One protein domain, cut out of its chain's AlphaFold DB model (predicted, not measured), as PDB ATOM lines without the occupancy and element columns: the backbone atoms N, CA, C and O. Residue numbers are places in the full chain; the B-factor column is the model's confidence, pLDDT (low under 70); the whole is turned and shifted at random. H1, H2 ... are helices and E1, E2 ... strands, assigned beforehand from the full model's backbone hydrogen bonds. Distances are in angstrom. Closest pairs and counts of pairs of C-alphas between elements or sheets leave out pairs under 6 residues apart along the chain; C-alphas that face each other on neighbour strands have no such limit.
ATOM      1  N   THR A  18      24.129  25.474  21.163       87.44
ATOM      2  CA  THR A  18      25.549  25.320  21.494       87.44
ATOM      3  C   THR A  18      25.975  26.472  22.378       87.44
ATOM      4  O   THR A  18      25.746  27.637  22.039       87.44
ATOM      5  N   ARG A  19      26.579  26.156  23.519       87.69
ATOM      6  CA  ARG A  19      27.170  27.132  24.433       87.69
ATOM      7  C   ARG A  19      28.550  27.573  23.959       87.69
ATOM      8  O   ARG A  19      29.176  26.901  23.144       87.69
ATOM      9  N   LEU A  20      29.044  28.681  24.504       87.81
ATOM     10  CA  LEU A  20      30.395  29.177  24.237       87.81
ATOM     11  C   LEU A  20      31.477  28.133  24.564       87.81
ATOM     12  O   LEU A  20      32.460  28.039  23.839       87.81
ATOM     13  N   SER A  21      31.271  27.309  25.596       87.06
ATOM     14  CA  SER A  21      32.164  26.195  25.949       87.06
ATOM     15  C   SER A  21      32.219  25.061  24.914       87.06
ATOM     16  O   SER A  21      32.985  24.119  25.094       87.06
ATOM     17  N   GLY A  22      31.380  25.099  23.875       85.19
ATOM     18  CA  GLY A  22      31.193  24.005  22.920       85.19
ATOM     19  C   GLY A  22      30.192  22.943  23.384       85.19
ATOM     20  O   GLY A  22      29.864  22.036  22.621       85.19
ATOM     21  N   GLU A  23      29.655  23.056  24.604       83.94
ATOM     22  CA  GLU A  23      28.608  22.158  25.089       83.94
ATOM     23  C   GLU A  23      27.344  22.300  24.234       83.94
ATOM     24  O   GLU A  23      26.807  23.398  24.061       83.94
ATOM     25  N   ARG A  24      26.848  21.172  23.725       83.81
ATOM     26  CA  ARG A  24      25.646  21.109  22.900       83.81
ATOM     27  C   ARG A  24      24.468  20.595  23.717       83.81
ATOM     28  O   ARG A  24      24.409  19.426  24.085       83.81
ATOM     29  N   VAL A  25      23.501  21.471  23.943       78.44
ATOM     30  CA  VAL A  25      22.265  21.195  24.668       78.44
ATOM     31  C   VAL A  25      21.166  20.896  23.661       78.44
ATOM     32  O   VAL A  25      20.735  21.771  22.909       78.44
ATOM     33  N   ARG A  26      20.695  19.652  23.637       74.69
ATOM     34  CA  ARG A  26      19.551  19.268  22.813       74.69
ATOM     35  C   ARG A  26      18.263  19.553  23.567       74.69
ATOM     36  O   ARG A  26      18.118  19.127  24.702       74.69
ATOM     37  N   VAL A  27      17.336  20.223  22.898       69.69
ATOM     38  CA  VAL A  27      15.984  20.467  23.389       69.69
ATOM     39  C   VAL A  27      15.073  19.425  22.771       69.69
ATOM     40  O   VAL A  27      14.737  19.489  21.580       69.69
ATOM     41  N   GLN A  28      14.699  18.426  23.559       58.03
ATOM     42  CA  GLN A  28      13.820  17.369  23.092       58.03
ATOM     43  C   GLN A  28      12.462  17.927  22.633       58.03
ATOM     44  O   GLN A  28      12.009  18.949  23.137       58.03
ATOM     45  N   PRO A  29      11.754  17.242  21.716       51.66
ATOM     46  CA  PRO A  29      10.444  17.684  21.219       51.66
ATOM     47  C   PRO A  29       9.359  17.908  22.290       51.66
ATOM     48  O   PRO A  29       8.302  18.447  21.972       51.66
ATOM     49  N   PHE A  30       9.595  17.445  23.520       50.44
ATOM     50  CA  PHE A  30       8.712  17.590  24.682       50.44
ATOM     51  C   PHE A  30       9.293  18.490  25.774       50.44
ATOM     52  O   PHE A  30       8.588  18.830  26.720       50.44
ATOM     53  N   GLU A  31      10.565  18.860  25.646       49.81
ATOM     54  CA  GLU A  31      11.192  19.848  26.506       49.81
ATOM     55  C   GLU A  31      10.756  21.230  26.040       49.81
ATOM     56  O   GLU A  31      10.664  21.529  24.842       49.81
ATOM     57  N   ILE A  32      10.423  22.077  27.008       47.94
ATOM     58  CA  ILE A  32       9.944  23.415  26.711       47.94
ATOM     59  C   ILE A  32      11.177  24.241  26.375       47.94
ATOM     60  O   ILE A  32      11.854  24.770  27.255       47.94
ATOM     61  N   LEU A  33      11.450  24.385  25.076       49.97
ATOM     62  CA  LEU A  33      12.196  25.543  24.621       49.97
ATOM     63  C   LEU A  33      11.414  26.760  25.096       49.97
ATOM     64  O   LEU A  33      10.214  26.874  24.814       49.97
ATOM     65  N   PRO A  34      12.064  27.693  25.774       45.97
ATOM     66  CA  PRO A  34      11.352  28.786  26.370       45.97
ATOM     67  C   PRO A  34      11.290  29.948  25.378       45.97
ATOM     68  O   PRO A  34      11.866  31.029  25.501       45.97
ATOM     69  N   LEU A  35      10.575  29.621  24.316       47.84
ATOM     70  CA  LEU A  35      10.062  30.466  23.277       47.84
ATOM     71  C   LEU A  35       8.671  29.899  23.052       47.84
ATOM     72  O   LEU A  35       8.518  28.807  22.503       47.84
ATOM     73  N   GLU A  36       7.655  30.662  23.426       45.75
ATOM     74  CA  GLU A  36       6.245  30.420  23.086       45.75
ATOM     75  C   GLU A  36       6.039  30.141  21.576       45.75
ATOM     76  O   GLU A  36       5.017  29.616  21.152       45.75
ATOM     77  N   TYR A  37       7.067  30.411  20.776       45.56
ATOM     78  CA  TYR A  37       7.223  30.140  19.365       45.56
ATOM     79  C   TYR A  37       7.472  28.661  18.987       45.56
ATOM     80  O   TYR A  37       6.811  28.139  18.094       45.56
ATOM     81  N   PHE A  38       8.377  27.925  19.638       52.72
ATOM     82  CA  PHE A  38       8.796  26.592  19.145       52.72
ATOM     83  C   PHE A  38       7.949  25.426  19.662       52.72
ATOM     84  O   PHE A  38       8.137  24.293  19.220       52.72
ATOM     85  N   LYS A  39       6.958  25.703  20.523       53.56
ATOM     86  CA  LYS A  39       6.009  24.698  21.036       53.56
ATOM     87  C   LYS A  39       5.228  23.976  19.928       53.56
ATOM     88  O   LYS A  39       4.626  22.938  20.184       53.56
ATOM     89  N   SER A  40       5.242  24.483  18.690       58.22
ATOM     90  CA  SER A  40       4.610  23.823  17.550       58.22
ATOM     91  C   SER A  40       5.604  23.493  16.435       58.22
ATOM     92  O   SER A  40       6.311  24.354  15.914       58.22
ATOM     93  N   PHE A  41       5.566  22.238  15.980       65.62
ATOM     94  CA  PHE A  41       6.188  21.777  14.732       65.62
ATOM     95  C   PHE A  41       5.910  22.739  13.557       65.62
ATOM     96  O   PHE A  41       6.798  23.031  12.761       65.62
ATOM     97  N   ARG A  42       4.701  23.315  13.516       68.75
ATOM     98  CA  ARG A  42       4.266  24.303  12.516       68.75
ATOM     99  C   ARG A  42       5.067  25.599  12.531       68.75
ATOM    100  O   ARG A  42       5.257  26.201  11.479       68.75
ATOM    101  N   MET A  43       5.527  26.053  13.692       73.00
ATOM    102  CA  MET A  43       6.362  27.245  13.754       73.00
ATOM    103  C   MET A  43       7.746  26.986  13.158       73.00
ATOM    104  O   MET A  43       8.238  27.821  12.405       73.00
ATOM    105  N   ILE A  44       8.341  25.821  13.419       76.06
ATOM    106  CA  ILE A  44       9.625  25.451  12.809       76.06
ATOM    107  C   ILE A  44       9.497  25.386  11.286       76.06
ATOM    108  O   ILE A  44      10.316  25.975  10.585       76.06
ATOM    109  N   GLU A  45       8.434  24.765  10.766       79.81
ATOM    110  CA  GLU A  45       8.156  24.758   9.323       79.81
ATOM    111  C   GLU A  45       8.051  26.177   8.750       79.81
ATOM    112  O   GLU A  45       8.633  26.468   7.706       79.81
ATOM    113  N   ARG A  46       7.363  27.089   9.451       81.44
ATOM    114  CA  ARG A  46       7.263  28.497   9.040       81.44
ATOM    115  C   ARG A  46       8.621  29.187   9.016       81.44
ATOM    116  O   ARG A  46       8.882  29.931   8.082       81.44
ATOM    117  N   ILE A  47       9.480  28.938  10.005       82.00
ATOM    118  CA  ILE A  47      10.841  29.490  10.051       82.00
ATOM    119  C   ILE A  47      11.670  28.968   8.877       82.00
ATOM    120  O   ILE A  47      12.352  29.752   8.222       82.00
ATOM    121  N   LEU A  48      11.596  27.667   8.585       83.12
ATOM    122  CA  LEU A  48      12.314  27.054   7.466       83.12
ATOM    123  C   LEU A  48      11.849  27.610   6.113       83.12
ATOM    124  O   LEU A  48      12.685  27.829   5.237       83.12
ATOM    125  N   ALA A  49      10.555  27.912   5.978       87.12
ATOM    126  CA  ALA A  49       9.966  28.516   4.783       87.12
ATOM    127  C   ALA A  49      10.303  30.010   4.588       87.12
ATOM    128  O   ALA A  49      10.023  30.560   3.522       87.12
ATOM    129  N   LEU A  50      10.883  30.692   5.585       87.50
ATOM    130  CA  LEU A  50      11.298  32.088   5.429       87.50
ATOM    131  C   LEU A  50      12.500  32.213   4.473       87.50
ATOM    132  O   LEU A  50      13.395  31.362   4.496       87.50
ATOM    133  N   PRO A  51      12.597  33.326   3.716       91.56
ATOM    134  CA  PRO A  51      13.817  33.684   3.000       91.56
ATOM    135  C   PRO A  51      15.014  33.749   3.950       91.56
ATOM    136  O   PRO A  51      14.876  34.205   5.089       91.56
ATOM    137  N   GLU A  52      16.191  33.354   3.466       86.38
ATOM    138  CA  GLU A  52      17.401  33.183   4.280       86.38
ATOM    139  C   GLU A  52      17.708  34.391   5.174       86.38
ATOM    140  O   GLU A  52      17.879  34.237   6.378       86.38
ATOM    141  N   GLN A  53      17.670  35.610   4.631       88.31
ATOM    142  CA  GLN A  53      17.950  36.827   5.397       88.31
ATOM    143  C   GLN A  53      16.979  37.037   6.575       88.31
ATOM    144  O   GLN A  53      17.393  37.394   7.684       88.31
ATOM    145  N   ARG A  54      15.677  36.795   6.356       85.94
ATOM    146  CA  ARG A  54      14.644  36.914   7.400       85.94
ATOM    147  C   ARG A  54      14.775  35.797   8.427       85.94
ATOM    148  O   ARG A  54      14.654  36.052   9.622       85.94
ATOM    149  N   ARG A  55      15.073  34.584   7.961       88.44
ATOM    150  CA  ARG A  55      15.320  33.412   8.799       88.44
ATOM    151  C   ARG A  55      16.510  33.644   9.731       88.44
ATOM    152  O   ARG A  55      16.355  33.533  10.940       88.44
ATOM    153  N   THR A  56      17.651  34.074   9.198       85.19
ATOM    154  CA  THR A  56      18.859  34.407   9.971       85.19
ATOM    155  C   THR A  56      18.594  35.512  10.995       85.19
ATOM    156  O   THR A  56      18.977  35.384  12.156       85.19
ATOM    157  N   SER A  57      17.878  36.573  10.604       84.81
ATOM    158  CA  SER A  57      17.521  37.673  11.516       84.81
ATOM    159  C   SER A  57      16.644  37.197  12.678       84.81
ATOM    160  O   SER A  57      16.866  37.579  13.828       84.81
ATOM    161  N   LEU A  58      15.676  36.324  12.391       85.44
ATOM    162  CA  LEU A  58      14.803  35.738  13.402       85.44
ATOM    163  C   LEU A  58      15.579  34.830  14.365       85.44
ATOM    164  O   LEU A  58      15.406  34.941  15.575       85.44
ATOM    165  N   LEU A  59      16.474  33.976  13.860       84.50
ATOM    166  CA  LEU A  59      17.309  33.112  14.705       84.50
ATOM    167  C   LEU A  59      18.264  33.910  15.591       84.50
ATOM    168  O   LEU A  59      18.434  33.578  16.763       84.50
ATOM    169  N   LYS A  60      18.821  35.009  15.073       85.50
ATOM    170  CA  LYS A  60      19.615  35.953  15.865       85.50
ATOM    171  C   LYS A  60      18.811  36.543  17.020       85.50
ATOM    172  O   LYS A  60      19.304  36.595  18.146       85.50
ATOM    173  N   LEU A  61      17.581  36.974  16.744       83.75
ATOM    174  CA  LEU A  61      16.677  37.525  17.751       83.75
ATOM    175  C   LEU A  61      16.346  36.484  18.827       83.75
ATOM    176  O   LEU A  61      16.424  36.781  20.018       83.75
ATOM    177  N   ILE A  62      16.042  35.258  18.404       80.75
ATOM    178  CA  ILE A  62      15.789  34.120  19.288       80.75
ATOM    179  C   ILE A  62      16.984  33.871  20.216       80.75
ATOM    180  O   ILE A  62      16.821  33.875  21.436       80.75
ATOM    181  N   LEU A  63      18.186  33.711  19.656       82.12
ATOM    182  CA  LEU A  63      19.398  33.432  20.427       82.12
ATOM    183  C   LEU A  63      19.709  34.571  21.411       82.12
ATOM    184  O   LEU A  63      20.007  34.336  22.580       82.12
ATOM    185  N   SER A  64      19.555  35.823  20.967       83.25
ATOM    186  CA  SER A  64      19.725  36.994  21.829       83.25
ATOM    187  C   SER A  64      18.717  37.020  22.981       83.25
ATOM    188  O   SER A  64      19.093  37.376  24.099       83.25
ATOM    189  N   ARG A  65      17.453  36.650  22.739       78.62
ATOM    190  CA  ARG A  65      16.408  36.616  23.771       78.62
ATOM    191  C   ARG A  65      16.676  35.531  24.809       78.62
ATOM    192  O   ARG A  65      16.470  35.800  25.992       78.62
ATOM    193  N   LEU A  66      17.145  34.358  24.372       77.12
ATOM    194  CA  LEU A  66      17.518  33.234  25.242       77.12
ATOM    195  C   LEU A  66      18.679  33.587  26.179       77.12
ATOM    196  O   LEU A  66      18.678  33.172  27.331       77.12
ATOM    197  N   ASN A  67      19.650  34.375  25.712       79.50
ATOM    198  CA  ASN A  67      20.765  34.825  26.551       79.50
ATOM    199  C   ASN A  67      20.391  35.991  27.474       79.50
ATOM    200  O   ASN A  67      20.883  36.060  28.593       79.50
ATOM    201  N   ARG A  68      19.530  36.916  27.025       79.75
ATOM    202  CA  ARG A  68      19.161  38.106  27.814       79.75
ATOM    203  C   ARG A  68      18.235  37.786  28.985       79.75
ATOM    204  O   ARG A  68      18.281  38.459  30.006       79.75
ATOM    205  N   TYR A  69      17.367  36.799  28.818       73.44
ATOM    206  CA  TYR A  69      16.413  36.402  29.844       73.44
ATOM    207  C   TYR A  69      16.478  34.881  29.999       73.44
ATOM    208  O   TYR A  69      15.620  34.173  29.458       73.44
ATOM    209  N   PRO A  70      17.522  34.380  30.683       64.31
ATOM    210  CA  PRO A  70      17.605  32.975  31.038       64.31
ATOM    211  C   PRO A  70      16.408  32.610  31.920       64.31
ATOM    212  O   PRO A  70      15.937  33.410  32.734       64.31
ATOM    213  N   HIS A  71      15.883  31.408  31.720       61.16
ATOM    214  CA  HIS A  71      14.628  30.987  32.333       61.16
ATOM    215  C   HIS A  71      14.792  30.763  33.822       61.16
ATOM    216  O   HIS A  71      15.833  30.297  34.279       61.16
ATOM    217  N   ARG A  72      13.761  31.144  34.576       52.91
ATOM    218  CA  ARG A  72      13.701  30.987  36.027       52.91
ATOM    219  C   ARG A  72      12.529  30.071  36.371       52.91
ATOM    220  O   ARG A  72      11.426  30.569  36.550       52.91
ATOM    221  N   GLY A  73      12.775  28.764  36.451       48.47
ATOM    222  CA  GLY A  73      12.193  27.843  37.438       48.47
ATOM    223  C   GLY A  73      10.695  27.507  37.416       48.47
ATOM    224  O   GLY A  73      10.324  26.423  37.846       48.47
ATOM    225  N   PHE A  74       9.802  28.403  36.994       42.69
ATOM    226  CA  PHE A  74       8.386  28.287  37.370       42.69
ATOM    227  C   PHE A  74       7.556  27.347  36.470       42.69
ATOM    228  O   PHE A  74       6.439  26.998  36.832       42.69
ATOM    229  N   ASP A  75       8.113  26.872  35.349       44.66
ATOM    230  CA  ASP A  75       7.405  26.053  34.345       44.66
ATOM    231  C   ASP A  75       7.902  24.579  34.274       44.66
ATOM    232  O   ASP A  75       7.681  23.877  33.282       44.66
ATOM    233  N   GLU A  76       8.628  24.090  35.288       45.19
ATOM    234  CA  GLU A  76       9.582  22.974  35.151       45.19
ATOM    235  C   GLU A  76       9.054  21.567  35.505       45.19
ATOM    236  O   GLU A  76       8.963  21.177  36.665       45.19
ATOM    237  N   ILE A  77       8.854  20.736  34.478       43.47
ATOM    238  CA  ILE A  77       9.183  19.292  34.541       43.47
ATOM    239  C   ILE A  77      10.266  18.934  33.493       43.47
ATOM    240  O   ILE A  77      10.982  17.950  33.647       43.47
ATOM    241  N   TYR A  78      10.453  19.761  32.451       49.62
ATOM    242  CA  TYR A  78      11.316  19.465  31.296       49.62
ATOM    243  C   TYR A  78      12.052  20.712  30.760       49.62
ATOM    244  O   TYR A  78      11.963  21.028  29.569       49.62
ATOM    245  N   ALA A  79      12.713  21.482  31.630       52.41
ATOM    246  CA  ALA A  79      13.463  22.665  31.201       52.41
ATOM    247  C   ALA A  79      14.842  22.301  30.640       52.41
ATOM    248  O   ALA A  79      15.595  21.527  31.230       52.41
ATOM    249  N   SER A  80      15.193  22.909  29.506       53.75
ATOM    250  CA  SER A  80      16.572  22.918  29.027       53.75
ATOM    251  C   SER A  80      17.448  23.754  29.969       53.75
ATOM    252  O   SER A  80      16.986  24.775  30.484       53.75
ATOM    253  N   PRO A  81      18.721  23.380  30.179       60.62
ATOM    254  CA  PRO A  81      19.597  24.076  31.112       60.62
ATOM    255  C   PRO A  81      19.812  25.541  30.682       60.62
ATOM    256  O   PRO A  81      20.092  25.793  29.506       60.62
ATOM    257  N   PRO A  82      19.712  26.518  31.604       69.69
ATOM    258  CA  PRO A  82      19.747  27.944  31.277       69.69
ATOM    259  C   PRO A  82      21.129  28.394  30.783       69.69
ATOM    260  O   PRO A  82      22.157  27.823  31.160       69.69
ATOM    261  N   SER A  83      21.166  29.440  29.957       73.31
ATOM    262  CA  SER A  83      22.401  30.169  29.639       73.31
ATOM    263  C   SER A  83      22.942  30.883  30.882       73.31
ATOM    264  O   SER A  83      22.181  31.256  31.776       73.31
ATOM    265  N   SER A  84      24.258  31.097  30.935       77.06
ATOM    266  CA  SER A  84      24.898  31.976  31.921       77.06
ATOM    267  C   SER A  84      25.666  33.089  31.212       77.06
ATOM    268  O   SER A  84      26.042  32.939  30.051       77.06
ATOM    269  N   GLU A  85      25.941  34.196  31.904       80.56
ATOM    270  CA  GLU A  85      26.758  35.288  31.349       80.56
ATOM    271  C   GLU A  85      28.166  34.816  30.957       80.56
ATOM    272  O   GLU A  85      28.701  35.229  29.932       80.56
ATOM    273  N   SER A  86      28.738  33.895  31.739       84.75
ATOM    274  CA  SER A  86      30.043  33.273  31.484       84.75
ATOM    275  C   SER A  86      30.019  32.178  30.416       84.75
ATOM    276  O   SER A  86      31.068  31.808  29.896       84.75
ATOM    277  N   ASN A  87      28.843  31.635  30.094       85.06
ATOM    278  CA  ASN A  87      28.685  30.555  29.127       85.06
ATOM    279  C   ASN A  87      27.363  30.699  28.343       85.06
ATOM    280  O   ASN A  87      26.432  29.900  28.526       85.06
ATOM    281  N   PRO A  88      27.250  31.741  27.497       86.12
ATOM    282  CA  PRO A  88      26.040  32.016  26.733       86.12
ATOM    283  C   PRO A  88      25.870  31.021  25.581       86.12
ATOM    284  O   PRO A  88      26.821  30.366  25.154       86.12
ATOM    285  N   PHE A  89      24.666  30.952  25.015       86.69
ATOM    286  CA  PHE A  89      24.442  30.243  23.758       86.69
ATOM    287  C   PHE A  89      24.995  31.047  22.577       86.69
ATOM    288  O   PHE A  89      24.664  32.222  22.406       86.69
ATOM    289  N   VAL A  90      25.808  30.403  21.743       89.50
ATOM    290  CA  VAL A  90      26.474  31.003  20.575       89.50
ATOM    291  C   VAL A  90      25.986  30.430  19.249       89.50
ATOM    292  O   VAL A  90      26.185  31.060  18.211       89.50
ATOM    293  N   ALA A  91      25.315  29.276  19.276       88.94
ATOM    294  CA  ALA A  91      24.686  28.707  18.095       88.94
ATOM    295  C   ALA A  91      23.324  28.078  18.404       88.94
ATOM    296  O   ALA A  91      23.046  27.668  19.533       88.94
ATOM    297  N   LEU A  92      22.495  28.005  17.369       86.50
ATOM    298  CA  LEU A  92      21.205  27.331  17.358       86.50
ATOM    299  C   LEU A  92      21.098  26.500  16.084       86.50
ATOM    300  O   LEU A  92      21.276  27.010  14.977       86.50
ATOM    301  N   GLU A  93      20.750  25.234  16.251       85.75
ATOM    302  CA  GLU A  93      20.535  24.291  15.167       85.75
ATOM    303  C   GLU A  93      19.095  23.789  15.179       85.75
ATOM    304  O   GLU A  93      18.568  23.418  16.226       85.75
ATOM    305  N   ILE A  94      18.461  23.736  14.010       83.06
ATOM    306  CA  ILE A  94      17.195  23.029  13.827       83.06
ATOM    307  C   ILE A  94      17.522  21.670  13.227       83.06
ATOM    308  O   ILE A  94      18.083  21.579  12.134       83.06
ATOM    309  N   LEU A  95      17.152  20.614  13.940       81.94
ATOM    310  CA  LEU A  95      17.362  19.235  13.528       81.94
ATOM    311  C   LEU A  95      16.021  18.628  13.129       81.94
ATOM    312  O   LEU A  95      15.000  18.847  13.785       81.94
ATOM    313  N   ARG A  96      16.027  17.838  12.062       82.44
ATOM    314  CA  ARG A  96      14.905  17.013  11.627       82.44
ATOM    315  C   ARG A  96      15.201  15.571  11.996       82.44
ATOM    316  O   ARG A  96      16.180  15.012  11.520       82.44
TER     317      ARG A  96
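What this domain is: This is residues 18 to 96 of the 125 residues of an uncharacterized protein of Proteobacteria bacterium (UniProt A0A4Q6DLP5). A long helix, H2, lies over one side of strand E2, and the shorter helix H1 makes a steep corner with H2 near its first residues. The short strand E1 lies on the side of E2 away from H2, and two long loops, residues 28 to 40 and 69 to 88, make up much of the rest. The printed part has 79 residues with two named helices and two named strands, in the order E1, H1, H2, E2; no two named strands pair. The class is mixed, helices and strands, though under half of the residues are in named elements. The whole is compact and rounded, with a radius of gyration of the C-alphas of 12.6 A and spans of 32 by 25 by 20 A.

Where its parts are: E1 holds residues 24 to 27, beginning at C-alpha 24 (25.646, 21.109, 22.900). H1 is residues 41 to 48, 10.9 A long. H2, residues 52 to 68, is 24.1 A long and begins at C-alpha 52 (17.401, 33.183, 4.280). E2, residues 89 to 96, is 20.3 A long and ends at C-alpha 96 (14.905, 17.013, 11.627).

How they stand to each other: The closest C-alphas of H2 and E2, those of Asn 67 and Phe 89, are 6.5 A apart. H1 and H2 are close but not clearly touching, with C-alphas 47 and 55 closest at 6.1 A. They run opposite ways at a steep tilt of 59 degrees. E1 and E2 are near each other, and each pairs with no named strand. Residues 18 to 19 pair antiparallel with residues 89 to 91 of E2. H1 and E2 are only just apart, closest at 8.0 A. In H1 and H2 every O i to N i+4 pair is within hydrogen-bond range.

The domain as a whole: C-alphas 51 and 74 are the two farthest apart, at 35.2 A. The printed part has no cut. The links E1 to H1 and H2 to E2 are long, and H1 to H2 is tight. The mean pLDDT of the printed part is 72.3, with residues 27 to 42 and 70 to 82 under 70.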